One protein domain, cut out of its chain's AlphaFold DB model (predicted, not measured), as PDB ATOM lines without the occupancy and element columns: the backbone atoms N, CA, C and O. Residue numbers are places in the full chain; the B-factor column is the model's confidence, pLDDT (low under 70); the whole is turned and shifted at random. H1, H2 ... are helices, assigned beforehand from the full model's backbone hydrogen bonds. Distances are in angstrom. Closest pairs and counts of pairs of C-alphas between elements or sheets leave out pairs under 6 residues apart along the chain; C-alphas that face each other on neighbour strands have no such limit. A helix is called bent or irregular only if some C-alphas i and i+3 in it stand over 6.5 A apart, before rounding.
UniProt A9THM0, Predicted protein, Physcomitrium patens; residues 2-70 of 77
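This is residues 2 to 70 of the 77 residues of the protein "Predicted protein" of Physcomitrium patens (UniProt A9THM0). Two lobes, H1 with the first turns of H2 and H3 beside H4, are joined by the free residues 19 to 24, of which 19 to 23 belong to H2. Residues 57 to 70 make a tail without named elements. The 69 printed residues have four named helices, H1 to H4, and no named strand: all helix, loose, radius of gyration of the C-alphas 15.0 A, spans 40 by 29 by 22 A.

Start at H1, residues 2 to 6: it touches H2, residues 12 to 23, at 12 to 15 alone, closest C-alphas Ile 2 and Ala 12, 6.3 A. H2 is apart from H3, residues 29 to 36. H3 and H4, residues 47 to 56, a helical hairpin, only just touch, with 3 pairs of C-alphas within 8 A, closest Ile 36 and Leu 50, 6.5 A; they run opposite ways at a shallow tilt of 26 degrees. Every O i to N i+4 pair is within hydrogen-bond range in H1 and H4, but 4 of 8 in H2 and 1 of 4 in H3, where 3 of 5 O i to N i+3 pairs are.

Find C-alpha 2 at (-15.016, -34.362, -18.316); H1 runs 6.0 A, H2 18.5 A. H3, 10.1 A, is only just irregular: C-alphas 31 and 34 are 6.8 A apart. H4, 14.5 A, ends at C-alpha 56, (-35.792, -14.352, -26.955).

The farthest C-alphas, Gly 9 and Asp 60, are 40.2 A apart. The printed part has no cut and no long link; residues 60 to 70 have pLDDT under 70.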
ATOM      1  N   ILE A   2     -16.355 -33.973 -18.813       95.25
ATOM      2  CA  ILE A   2     -15.016 -34.362 -18.316       95.25
ATOM      3  C   ILE A   2     -14.371 -35.531 -19.098       95.25
ATOM      4  O   ILE A   2     -13.241 -35.362 -19.543       95.25
ATOM      5  N   PRO A   3     -15.052 -36.666 -19.387       97.06
ATOM      6  CA  PRO A   3     -14.415 -37.767 -20.124       97.06
ATOM      7  C   PRO A   3     -14.041 -37.420 -21.574       97.06
ATOM      8  O   PRO A   3     -13.056 -37.932 -22.098       97.06
ATOM      9  N   ILE A   4     -14.811 -36.537 -22.220       97.69
ATOM     10  CA  ILE A   4     -14.568 -36.105 -23.606       97.69
ATOM     11  C   ILE A   4     -13.305 -35.239 -23.666       97.69
ATOM     12  O   ILE A   4     -12.467 -35.443 -24.539       97.69
ATOM     13  N   PHE A   5     -13.156 -34.311 -22.717       97.88
ATOM     14  CA  PHE A   5     -11.991 -33.429 -22.612       97.88
ATOM     15  C   PHE A   5     -10.742 -34.201 -22.170       97.88
ATOM     16  O   PHE A   5      -9.693 -34.070 -22.799       97.88
ATOM     17  N   ALA A   6     -10.873 -35.107 -21.196       97.94
ATOM     18  CA  ALA A   6      -9.782 -35.983 -20.770       97.94
ATOM     19  C   ALA A   6      -9.260 -36.860 -21.924       97.94
ATOM     20  O   ALA A   6      -8.053 -37.013 -22.090       97.94
ATOM     21  N   GLY A   7     -10.150 -37.356 -22.793       98.38
ATOM     22  CA  GLY A   7      -9.773 -38.075 -24.017       98.38
ATOM     23  C   GLY A   7      -9.005 -37.230 -25.046       98.38
ATOM     24  O   GLY A   7      -8.474 -37.777 -26.011       98.38
ATOM     25  N   LYS A   8      -8.937 -35.906 -24.857       97.69
ATOM     26  CA  LYS A   8      -8.133 -34.957 -25.641       97.69
ATOM     27  C   LYS A   8      -6.910 -34.434 -24.882       97.69
ATOM     28  O   LYS A   8      -6.247 -33.531 -25.377       97.69
ATOM     29  N   GLY A   9      -6.599 -34.997 -23.713       98.19
ATOM     30  CA  GLY A   9      -5.496 -34.538 -22.867       98.19
ATOM     31  C   GLY A   9      -5.772 -33.214 -22.151       98.19
ATOM     32  O   GLY A   9      -4.829 -32.579 -21.696       98.19
ATOM     33  N   LEU A  10      -7.040 -32.799 -22.064       98.25
ATOM     34  CA  LEU A  10      -7.467 -31.576 -21.388       98.25
ATOM     35  C   LEU A  10      -8.010 -31.893 -19.991       98.25
ATOM     36  O   LEU A  10      -8.751 -32.862 -19.797       98.25
ATOM     37  N   SER A  11      -7.639 -31.062 -19.024       98.06
ATOM     38  CA  SER A  11      -8.046 -31.148 -17.624       98.06
ATOM     39  C   SER A  11      -9.462 -30.604 -17.385       98.06
ATOM     40  O   SER A  11     -10.124 -30.072 -18.281       98.06
ATOM     41  N   ALA A  12      -9.951 -30.736 -16.147       97.75
ATOM     42  CA  ALA A  12     -11.195 -30.089 -15.735       97.75
ATOM     43  C   ALA A  12     -11.082 -28.552 -15.771       97.75
ATOM     44  O   ALA A  12     -12.051 -27.889 -16.135       97.75
ATOM     45  N   ASP A  13      -9.902 -28.002 -15.474       98.06
ATOM     46  CA  ASP A  13      -9.653 -26.559 -15.544       98.06
ATOM     47  C   ASP A  13      -9.708 -26.066 -16.995       98.06
ATOM     48  O   ASP A  13     -10.328 -25.041 -17.277       98.06
ATOM     49  N   ASP A  14      -9.170 -26.845 -17.941       97.88
ATOM     50  CA  ASP A  14      -9.270 -26.543 -19.375       97.88
ATOM     51  C   ASP A  14     -10.726 -26.562 -19.862       97.88
ATOM     52  O   ASP A  14     -11.120 -25.721 -20.668       97.88
ATOM     53  N   LEU A  15     -11.555 -27.489 -19.361       97.31
ATOM     54  CA  LEU A  15     -12.993 -27.498 -19.646       97.31
ATOM     55  C   LEU A  15     -13.663 -26.204 -19.172       97.31
ATOM     56  O   LEU A  15     -14.449 -25.626 -19.924       97.31
ATOM     57  N   VAL A  16     -13.373 -25.750 -17.950       95.69
ATOM     58  CA  VAL A  16     -13.936 -24.504 -17.406       95.69
ATOM     59  C   VAL A  16     -13.471 -23.306 -18.233       95.69
ATOM     60  O   VAL A  16     -14.307 -22.524 -18.685       95.69
ATOM     61  N   ALA A  17     -12.168 -23.202 -18.507       96.50
ATOM     62  CA  ALA A  17     -11.599 -22.113 -19.295       96.50
ATOM     63  C   ALA A  17     -12.187 -22.056 -20.718       96.50
ATOM     64  O   ALA A  17     -12.608 -20.995 -21.176       96.50
ATOM     65  N   LEU A  18     -12.287 -23.199 -21.407       95.38
ATOM     66  CA  LEU A  18     -12.830 -23.277 -22.769       95.38
ATOM     67  C   LEU A  18     -14.349 -23.078 -22.824       95.38
ATOM     68  O   LEU A  18     -14.862 -22.605 -23.837       95.38
ATOM     69  N   SER A  19     -15.072 -23.379 -21.742       94.19
ATOM     70  CA  SER A  19     -16.509 -23.084 -21.650       94.19
ATOM     71  C   SER A  19     -16.798 -21.579 -21.700       94.19
ATOM     72  O   SER A  19     -17.883 -21.189 -22.129       94.19
ATOM     73  N   GLY A  20     -15.818 -20.732 -21.360       91.62
ATOM     74  CA  GLY A  20     -15.890 -19.279 -21.542       91.62
ATOM     75  C   GLY A  20     -16.038 -18.835 -23.003       91.62
ATOM     76  O   GLY A  20     -16.472 -17.718 -23.263       91.62
ATOM     77  N   GLY A  21     -15.775 -19.707 -23.985       91.38
ATOM     78  CA  GLY A  21     -16.062 -19.418 -25.394       91.38
ATOM     79  C   GLY A  21     -17.542 -19.123 -25.671       91.38
ATOM     80  O   GLY A  21     -17.853 -18.445 -26.646       91.38
ATOM     81  N   HIS A  22     -18.453 -19.567 -24.798       88.56
ATOM     82  CA  HIS A  22     -19.881 -19.263 -24.897       88.56
ATOM     83  C   HIS A  22     -20.260 -17.832 -24.479       88.56
ATOM     84  O   HIS A  22     -21.411 -17.451 -24.668       88.56
ATOM     85  N   THR A  23     -19.330 -17.022 -23.959       85.50
ATOM     86  CA  THR A  23     -19.554 -15.583 -23.701       85.50
ATOM     87  C   THR A  23     -19.758 -14.786 -24.992       85.50
ATOM     88  O   THR A  23     -20.315 -13.691 -24.970       85.50
ATOM     89  N   ILE A  24     -19.337 -15.331 -26.135       86.31
ATOM     90  CA  ILE A  24     -19.565 -14.745 -27.453       86.31
ATOM     91  C   ILE A  24     -20.414 -15.677 -28.320       86.31
ATOM     92  O   ILE A  24     -20.299 -16.900 -28.258       86.31
ATOM     93  N   GLY A  25     -21.232 -15.088 -29.191       85.06
ATOM     94  CA  GLY A  25     -22.033 -15.822 -30.171       85.06
ATOM     95  C   GLY A  25     -23.502 -15.980 -29.785       85.06
ATOM     96  O   GLY A  25     -24.033 -15.248 -28.955       85.06
ATOM     97  N   ILE A  26     -24.176 -16.903 -30.471       86.25
ATOM     98  CA  ILE A  26     -25.627 -17.104 -30.412       86.25
ATOM     99  C   ILE A  26     -25.956 -18.593 -30.384       86.25
ATOM    100  O   ILE A  26     -25.285 -19.397 -31.033       86.25
ATOM    101  N   ALA A  27     -27.005 -18.954 -29.646       85.19
ATOM    102  CA  ALA A  27     -27.498 -20.320 -29.566       85.19
ATOM    103  C   ALA A  27     -28.805 -20.467 -30.344       85.19
ATOM    104  O   ALA A  27     -29.612 -19.549 -30.481       85.19
ATOM    105  N   HIS A  28     -29.031 -21.662 -30.865       85.94
ATOM    106  CA  HIS A  28     -30.273 -21.990 -31.543       85.94
ATOM    107  C   HIS A  28     -31.345 -22.433 -30.546       85.94
ATOM    108  O   HIS A  28     -31.023 -23.098 -29.557       85.94
ATOM    109  N   CYS A  29     -32.617 -22.120 -30.818       85.94
ATOM    110  CA  CYS A  29     -33.725 -22.417 -29.898       85.94
ATOM    111  C   CYS A  29     -33.799 -23.897 -29.495       85.94
ATOM    112  O   CYS A  29     -34.137 -24.207 -28.355       85.94
ATOM    113  N   ALA A  30     -33.408 -24.819 -30.383       85.00
ATOM    114  CA  ALA A  30     -33.400 -26.254 -30.102       85.00
ATOM    115  C   ALA A  30     -32.532 -26.647 -28.887       85.00
ATOM    116  O   ALA A  30     -32.826 -27.642 -28.228       85.00
ATOM    117  N   PHE A  31     -31.496 -25.864 -28.563       85.75
ATOM    118  CA  PHE A  31     -30.617 -26.117 -27.417       85.75
ATOM    119  C   PHE A  31     -31.105 -25.466 -26.115       85.75
ATOM    120  O   PHE A  31     -30.703 -25.898 -25.036       85.75
ATOM    121  N   VAL A  32     -31.972 -24.448 -26.196       89.12
ATOM    122  CA  VAL A  32     -32.436 -23.661 -25.038       89.12
ATOM    123  C   VAL A  32     -33.850 -24.067 -24.611       89.12
ATOM    124  O   VAL A  32     -34.089 -24.321 -23.430       89.12
ATOM    125  N   ASN A  33     -34.775 -24.206 -25.567       89.75
ATOM    126  CA  ASN A  33     -36.194 -24.489 -25.326       89.75
ATOM    127  C   ASN A  33     -36.464 -25.684 -24.395       89.75
ATOM    128  O   ASN A  33     -37.339 -25.543 -23.535       89.75
ATOM    129  N   PRO A  34     -35.734 -26.819 -24.483       90.75
ATOM    130  CA  PRO A  34     -35.966 -27.960 -23.598       90.75
ATOM    131  C   PRO A  34     -35.801 -27.646 -22.106       90.75
ATOM    132  O   PRO A  34     -36.366 -28.357 -21.283       90.75
ATOM    133  N   ARG A  35     -35.034 -26.599 -21.761       92.50
ATOM    134  CA  ARG A  35     -34.801 -26.167 -20.374       92.50
ATOM    135  C   ARG A  35     -35.758 -25.076 -19.901       92.50
ATOM    136  O   ARG A  35     -35.823 -24.833 -18.703       92.50
ATOM    137  N   ILE A  36     -36.479 -24.401 -20.799       92.38
ATOM    138  CA  ILE A  36     -37.311 -23.238 -20.442       92.38
ATOM    139  C   ILE A  36     -38.818 -23.455 -20.654       92.38
ATOM    140  O   ILE A  36     -39.611 -22.632 -20.197       92.38
ATOM    141  N   TYR A  37     -39.236 -24.545 -21.304       91.56
ATOM    142  CA  TYR A  37     -40.647 -24.862 -21.553       91.56
ATOM    143  C   TYR A  37     -41.059 -26.253 -21.049       91.56
ATOM    144  O   TYR A  37     -40.255 -27.177 -20.944       91.56
ATOM    145  N   GLY A  38     -42.362 -26.412 -20.794       87.06
ATOM    146  CA  GLY A  38     -42.978 -27.679 -20.396       87.06
ATOM    147  C   GLY A  38     -42.614 -28.132 -18.979       87.06
ATOM    148  O   GLY A  38     -42.114 -27.361 -18.160       87.06
ATOM    149  N   ASN A  39     -42.864 -29.414 -18.701       84.69
ATOM    150  CA  ASN A  39     -42.666 -30.019 -17.375       84.69
ATOM    151  C   ASN A  39     -41.187 -30.165 -16.978       84.69
ATOM    152  O   ASN A  39     -40.900 -30.440 -15.819       84.69
ATOM    153  N   ASN A  40     -40.266 -29.971 -17.925       83.75
ATOM    154  CA  ASN A  40     -38.820 -30.053 -17.717       83.75
ATOM    155  C   ASN A  40     -38.170 -28.665 -17.613       83.75
ATOM    156  O   ASN A  40     -36.960 -28.544 -17.792       83.75
ATOM    157  N   THR A  41     -38.970 -27.622 -17.358       92.25
ATOM    158  CA  THR A  41     -38.428 -26.290 -17.084       92.25
ATOM    159  C   THR A  41     -37.463 -26.392 -15.906       92.25
ATOM    160  O   THR A  41     -37.829 -26.872 -14.834       92.25
ATOM    161  N   ASP A  42     -36.223 -25.973 -16.127       93.88
ATOM    162  CA  ASP A  42     -35.134 -26.168 -15.188       93.88
ATOM    163  C   ASP A  42     -35.326 -25.268 -13.952       93.88
ATOM    164  O   ASP A  42     -35.325 -24.040 -14.086       93.88
ATOM    165  N   PRO A  43     -35.483 -25.846 -12.745       94.19
ATOM    166  CA  PRO A  43     -35.743 -25.078 -11.529       94.19
ATOM    167  C   PRO A  43     -34.533 -24.262 -11.058       94.19
ATOM    168  O   PRO A  43     -34.675 -23.436 -10.161       94.19
ATOM    169  N   THR A  44     -33.346 -24.495 -11.625       94.81
ATOM    170  CA  THR A  44     -32.132 -23.732 -11.304       94.81
ATOM    171  C   THR A  44     -32.048 -22.402 -12.055       94.81
ATOM    172  O   THR A  44     -31.209 -21.571 -11.718       94.81
ATOM    173  N   ILE A  45     -32.913 -22.175 -13.052       92.12
ATOM    174  CA  ILE A  45     -32.960 -20.924 -13.813       92.12
ATOM    175  C   ILE A  45     -33.778 -19.885 -13.022       92.12
ATOM    176  O   ILE A  45     -34.956 -20.133 -12.744       92.12
ATOM    177  N   PRO A  46     -33.213 -18.705 -12.697       93.94
ATOM    178  CA  PRO A  46     -33.950 -17.631 -12.032       93.94
ATOM    179  C   PRO A  46     -35.202 -17.213 -12.814       93.94
ATOM    180  O   PRO A  46     -35.189 -17.152 -14.042       93.94
ATOM    181  N   ALA A  47     -36.302 -16.909 -12.119       92.50
ATOM    182  CA  ALA A  47     -37.599 -16.659 -12.760       92.50
ATOM    183  C   ALA A  47     -37.602 -15.437 -13.704       92.50
ATOM    184  O   ALA A  47     -38.278 -15.434 -14.738       92.50
ATOM    185  N   ASP A  48     -36.836 -14.399 -13.373       91.81
ATOM    186  CA  ASP A  48     -36.679 -13.199 -14.195       91.81
ATOM    187  C   ASP A  48     -35.817 -13.482 -15.439       91.81
ATOM    188  O   ASP A  48     -36.148 -13.048 -16.550       91.81
ATOM    189  N   PHE A  49     -34.762 -14.287 -15.287       91.50
ATOM    190  CA  PHE A  49     -33.940 -14.739 -16.402       91.50
ATOM    191  C   PHE A  49     -34.716 -15.686 -17.323       91.50
ATOM    192  O   PHE A  49     -34.700 -15.514 -18.538       91.50
ATOM    193  N   LEU A  50     -35.509 -16.605 -16.765       91.94
ATOM    194  CA  LEU A  50     -36.414 -17.476 -17.514       91.94
ATOM    195  C   LEU A  50     -37.409 -16.671 -18.362       91.94
ATOM    196  O   LEU A  50     -37.665 -17.012 -19.517       91.94
ATOM    197  N   THR A  51     -37.957 -15.589 -17.805       91.25
ATOM    198  CA  THR A  51     -38.848 -14.672 -18.531       91.25
ATOM    199  C   THR A  51     -38.112 -14.002 -19.695       91.25
ATOM    200  O   THR A  51     -38.624 -13.966 -20.815       91.25
ATOM    201  N   SER A  52     -36.879 -13.549 -19.455       90.00
ATOM    202  CA  SER A  52     -36.015 -12.955 -20.483       90.00
ATOM    203  C   SER A  52     -35.667 -13.956 -21.593       90.00
ATOM    204  O   SER A  52     -35.682 -13.601 -22.771       90.00
ATOM    205  N   LEU A  53     -35.407 -15.220 -21.249       90.12
ATOM    206  CA  LEU A  53     -35.140 -16.293 -22.208       90.12
ATOM    207  C   LEU A  53     -36.375 -16.599 -23.063       90.12
ATOM    208  O   LEU A  53     -36.266 -16.647 -24.282       90.12
ATOM    209  N   LYS A  54     -37.564 -16.726 -22.466       89.56
ATOM    210  CA  LYS A  54     -38.811 -16.986 -23.214       89.56
ATOM    211  C   LYS A  54     -39.173 -15.877 -24.204       89.56
ATOM    212  O   LYS A  54     -39.807 -16.159 -25.215       89.56
ATOM    213  N   SER A  55     -38.775 -14.633 -23.932       88.19
ATOM    214  CA  SER A  55     -38.941 -13.526 -24.881       88.19
ATOM    215  C   SER A  55     -38.003 -13.629 -26.087       88.19
ATOM    216  O   SER A  55     -38.334 -13.114 -27.151       88.19
ATOM    217  N   GLN A  56     -36.829 -14.242 -25.921       86.25
ATOM    218  CA  GLN A  56     -35.792 -14.352 -26.955       86.25
ATOM    219  C   GLN A  56     -35.880 -15.665 -27.744       86.25
ATOM    220  O   GLN A  56     -35.484 -15.716 -28.906       86.25
ATOM    221  N   TYR A  57     -36.410 -16.714 -27.115       87.94
ATOM    222  CA  TYR A  57     -36.471 -18.081 -27.621       87.94
ATOM    223  C   TYR A  57     -37.927 -18.580 -27.596       87.94
ATOM    224  O   TYR A  57     -38.325 -19.223 -26.628       87.94
ATOM    225  N   PRO A  58     -38.756 -18.258 -28.607       85.00
ATOM    226  CA  PRO A  58     -40.174 -18.627 -28.624       85.00
ATOM    227  C   PRO A  58     -40.399 -20.149 -28.726       85.00
ATOM    228  O   PRO A  58     -39.559 -20.893 -29.233       85.00
ATOM    229  N   ALA A  59     -41.562 -20.624 -28.265       78.25
ATOM    230  CA  ALA A  59     -41.874 -22.057 -28.169       78.25
ATOM    231  C   ALA A  59     -41.988 -22.773 -29.536       78.25
ATOM    232  O   ALA A  59     -41.580 -23.929 -29.655       78.25
ATOM    233  N   ASP A  60     -42.462 -22.078 -30.577       66.62
ATOM    234  CA  ASP A  60     -42.885 -22.666 -31.865       66.62
ATOM    235  C   ASP A  60     -41.750 -22.877 -32.887       66.62
ATOM    236  O   ASP A  60     -41.946 -22.870 -34.101       66.62
ATOM    237  N   SER A  61     -40.532 -23.119 -32.414       56.56
ATOM    238  CA  SER A  61     -39.351 -23.359 -33.260       56.56
ATOM    239  C   SER A  61     -39.344 -24.703 -34.016       56.56
ATOM    240  O   SER A  61     -38.341 -25.036 -34.637       56.56
ATOM    241  N   VAL A  62     -40.425 -25.492 -34.005       52.06
ATOM    242  CA  VAL A  62     -40.535 -26.779 -34.732       52.06
ATOM    243  C   VAL A  62     -40.931 -26.538 -36.197       52.06
ATOM    244  O   VAL A  62     -41.902 -27.081 -36.710       52.06
ATOM    245  N   THR A  63     -40.197 -25.688 -36.904       51.28
ATOM    246  CA  THR A  63     -40.242 -25.641 -38.371       51.28
ATOM    247  C   THR A  63     -38.811 -25.713 -38.886       51.28
ATOM    248  O   THR A  63     -37.871 -25.435 -38.149       51.28
ATOM    249  N   THR A  64     -38.633 -26.191 -40.115       46.78
ATOM    250  CA  THR A  64     -37.409 -26.745 -40.736       46.78
ATOM    251  C   THR A  64     -36.149 -25.860 -40.779       46.78
ATOM    252  O   THR A  64     -35.173 -26.224 -41.427       46.78
ATOM    253  N   ASN A  65     -36.121 -24.743 -40.061       52.69
ATOM    254  CA  ASN A  65     -34.930 -24.014 -39.649       52.69
ATOM    255  C   ASN A  65     -35.324 -23.125 -38.453       52.69
ATOM    256  O   ASN A  65     -35.821 -22.019 -38.672       52.69
ATOM    257  N   PRO A  66     -35.190 -23.597 -37.200       57.41
ATOM    258  CA  PRO A  66     -35.593 -22.805 -36.045       57.41
ATOM    259  C   PRO A  66     -34.867 -21.449 -36.057       57.41
ATOM    260  O   PRO A  66     -33.714 -21.389 -36.498       57.41
ATOM    261  N   PRO A  67     -35.500 -20.349 -35.626       60.47
ATOM    262  CA  PRO A  67     -34.809 -19.074 -35.537       60.47
ATOM    263  C   PRO A  67     -33.571 -19.223 -34.644       60.47
ATOM    264  O   PRO A  67     -33.603 -19.892 -33.605       60.47
ATOM    265  N   ILE A  68     -32.457 -18.629 -35.070       62.97
ATOM    266  CA  ILE A  68     -31.314 -18.465 -34.178       62.97
ATOM    267  C   ILE A  68     -31.748 -17.467 -33.104       62.97
ATOM    268  O   ILE A  68     -32.279 -16.407 -33.440       62.97
ATOM    269  N   GLY A  69     -31.593 -17.823 -31.830       61.81
ATOM    270  CA  GLY A  69     -31.902 -16.897 -30.752       61.81
ATOM    271  C   GLY A  69     -30.859 -15.787 -30.656       61.81
ATOM    272  O   GLY A  69     -29.793 -15.844 -31.273       61.81
ATOM    273  N   ALA A  70     -31.175 -14.753 -29.885       66.88
ATOM    274  CA  ALA A  70     -30.228 -13.692 -29.562       66.88
ATOM    275  C   ALA A  70     -29.070 -14.221 -28.684       66.88
ATOM    276  O   ALA A  70     -29.221 -15.277 -28.059       66.88
TER     277      ALA A  70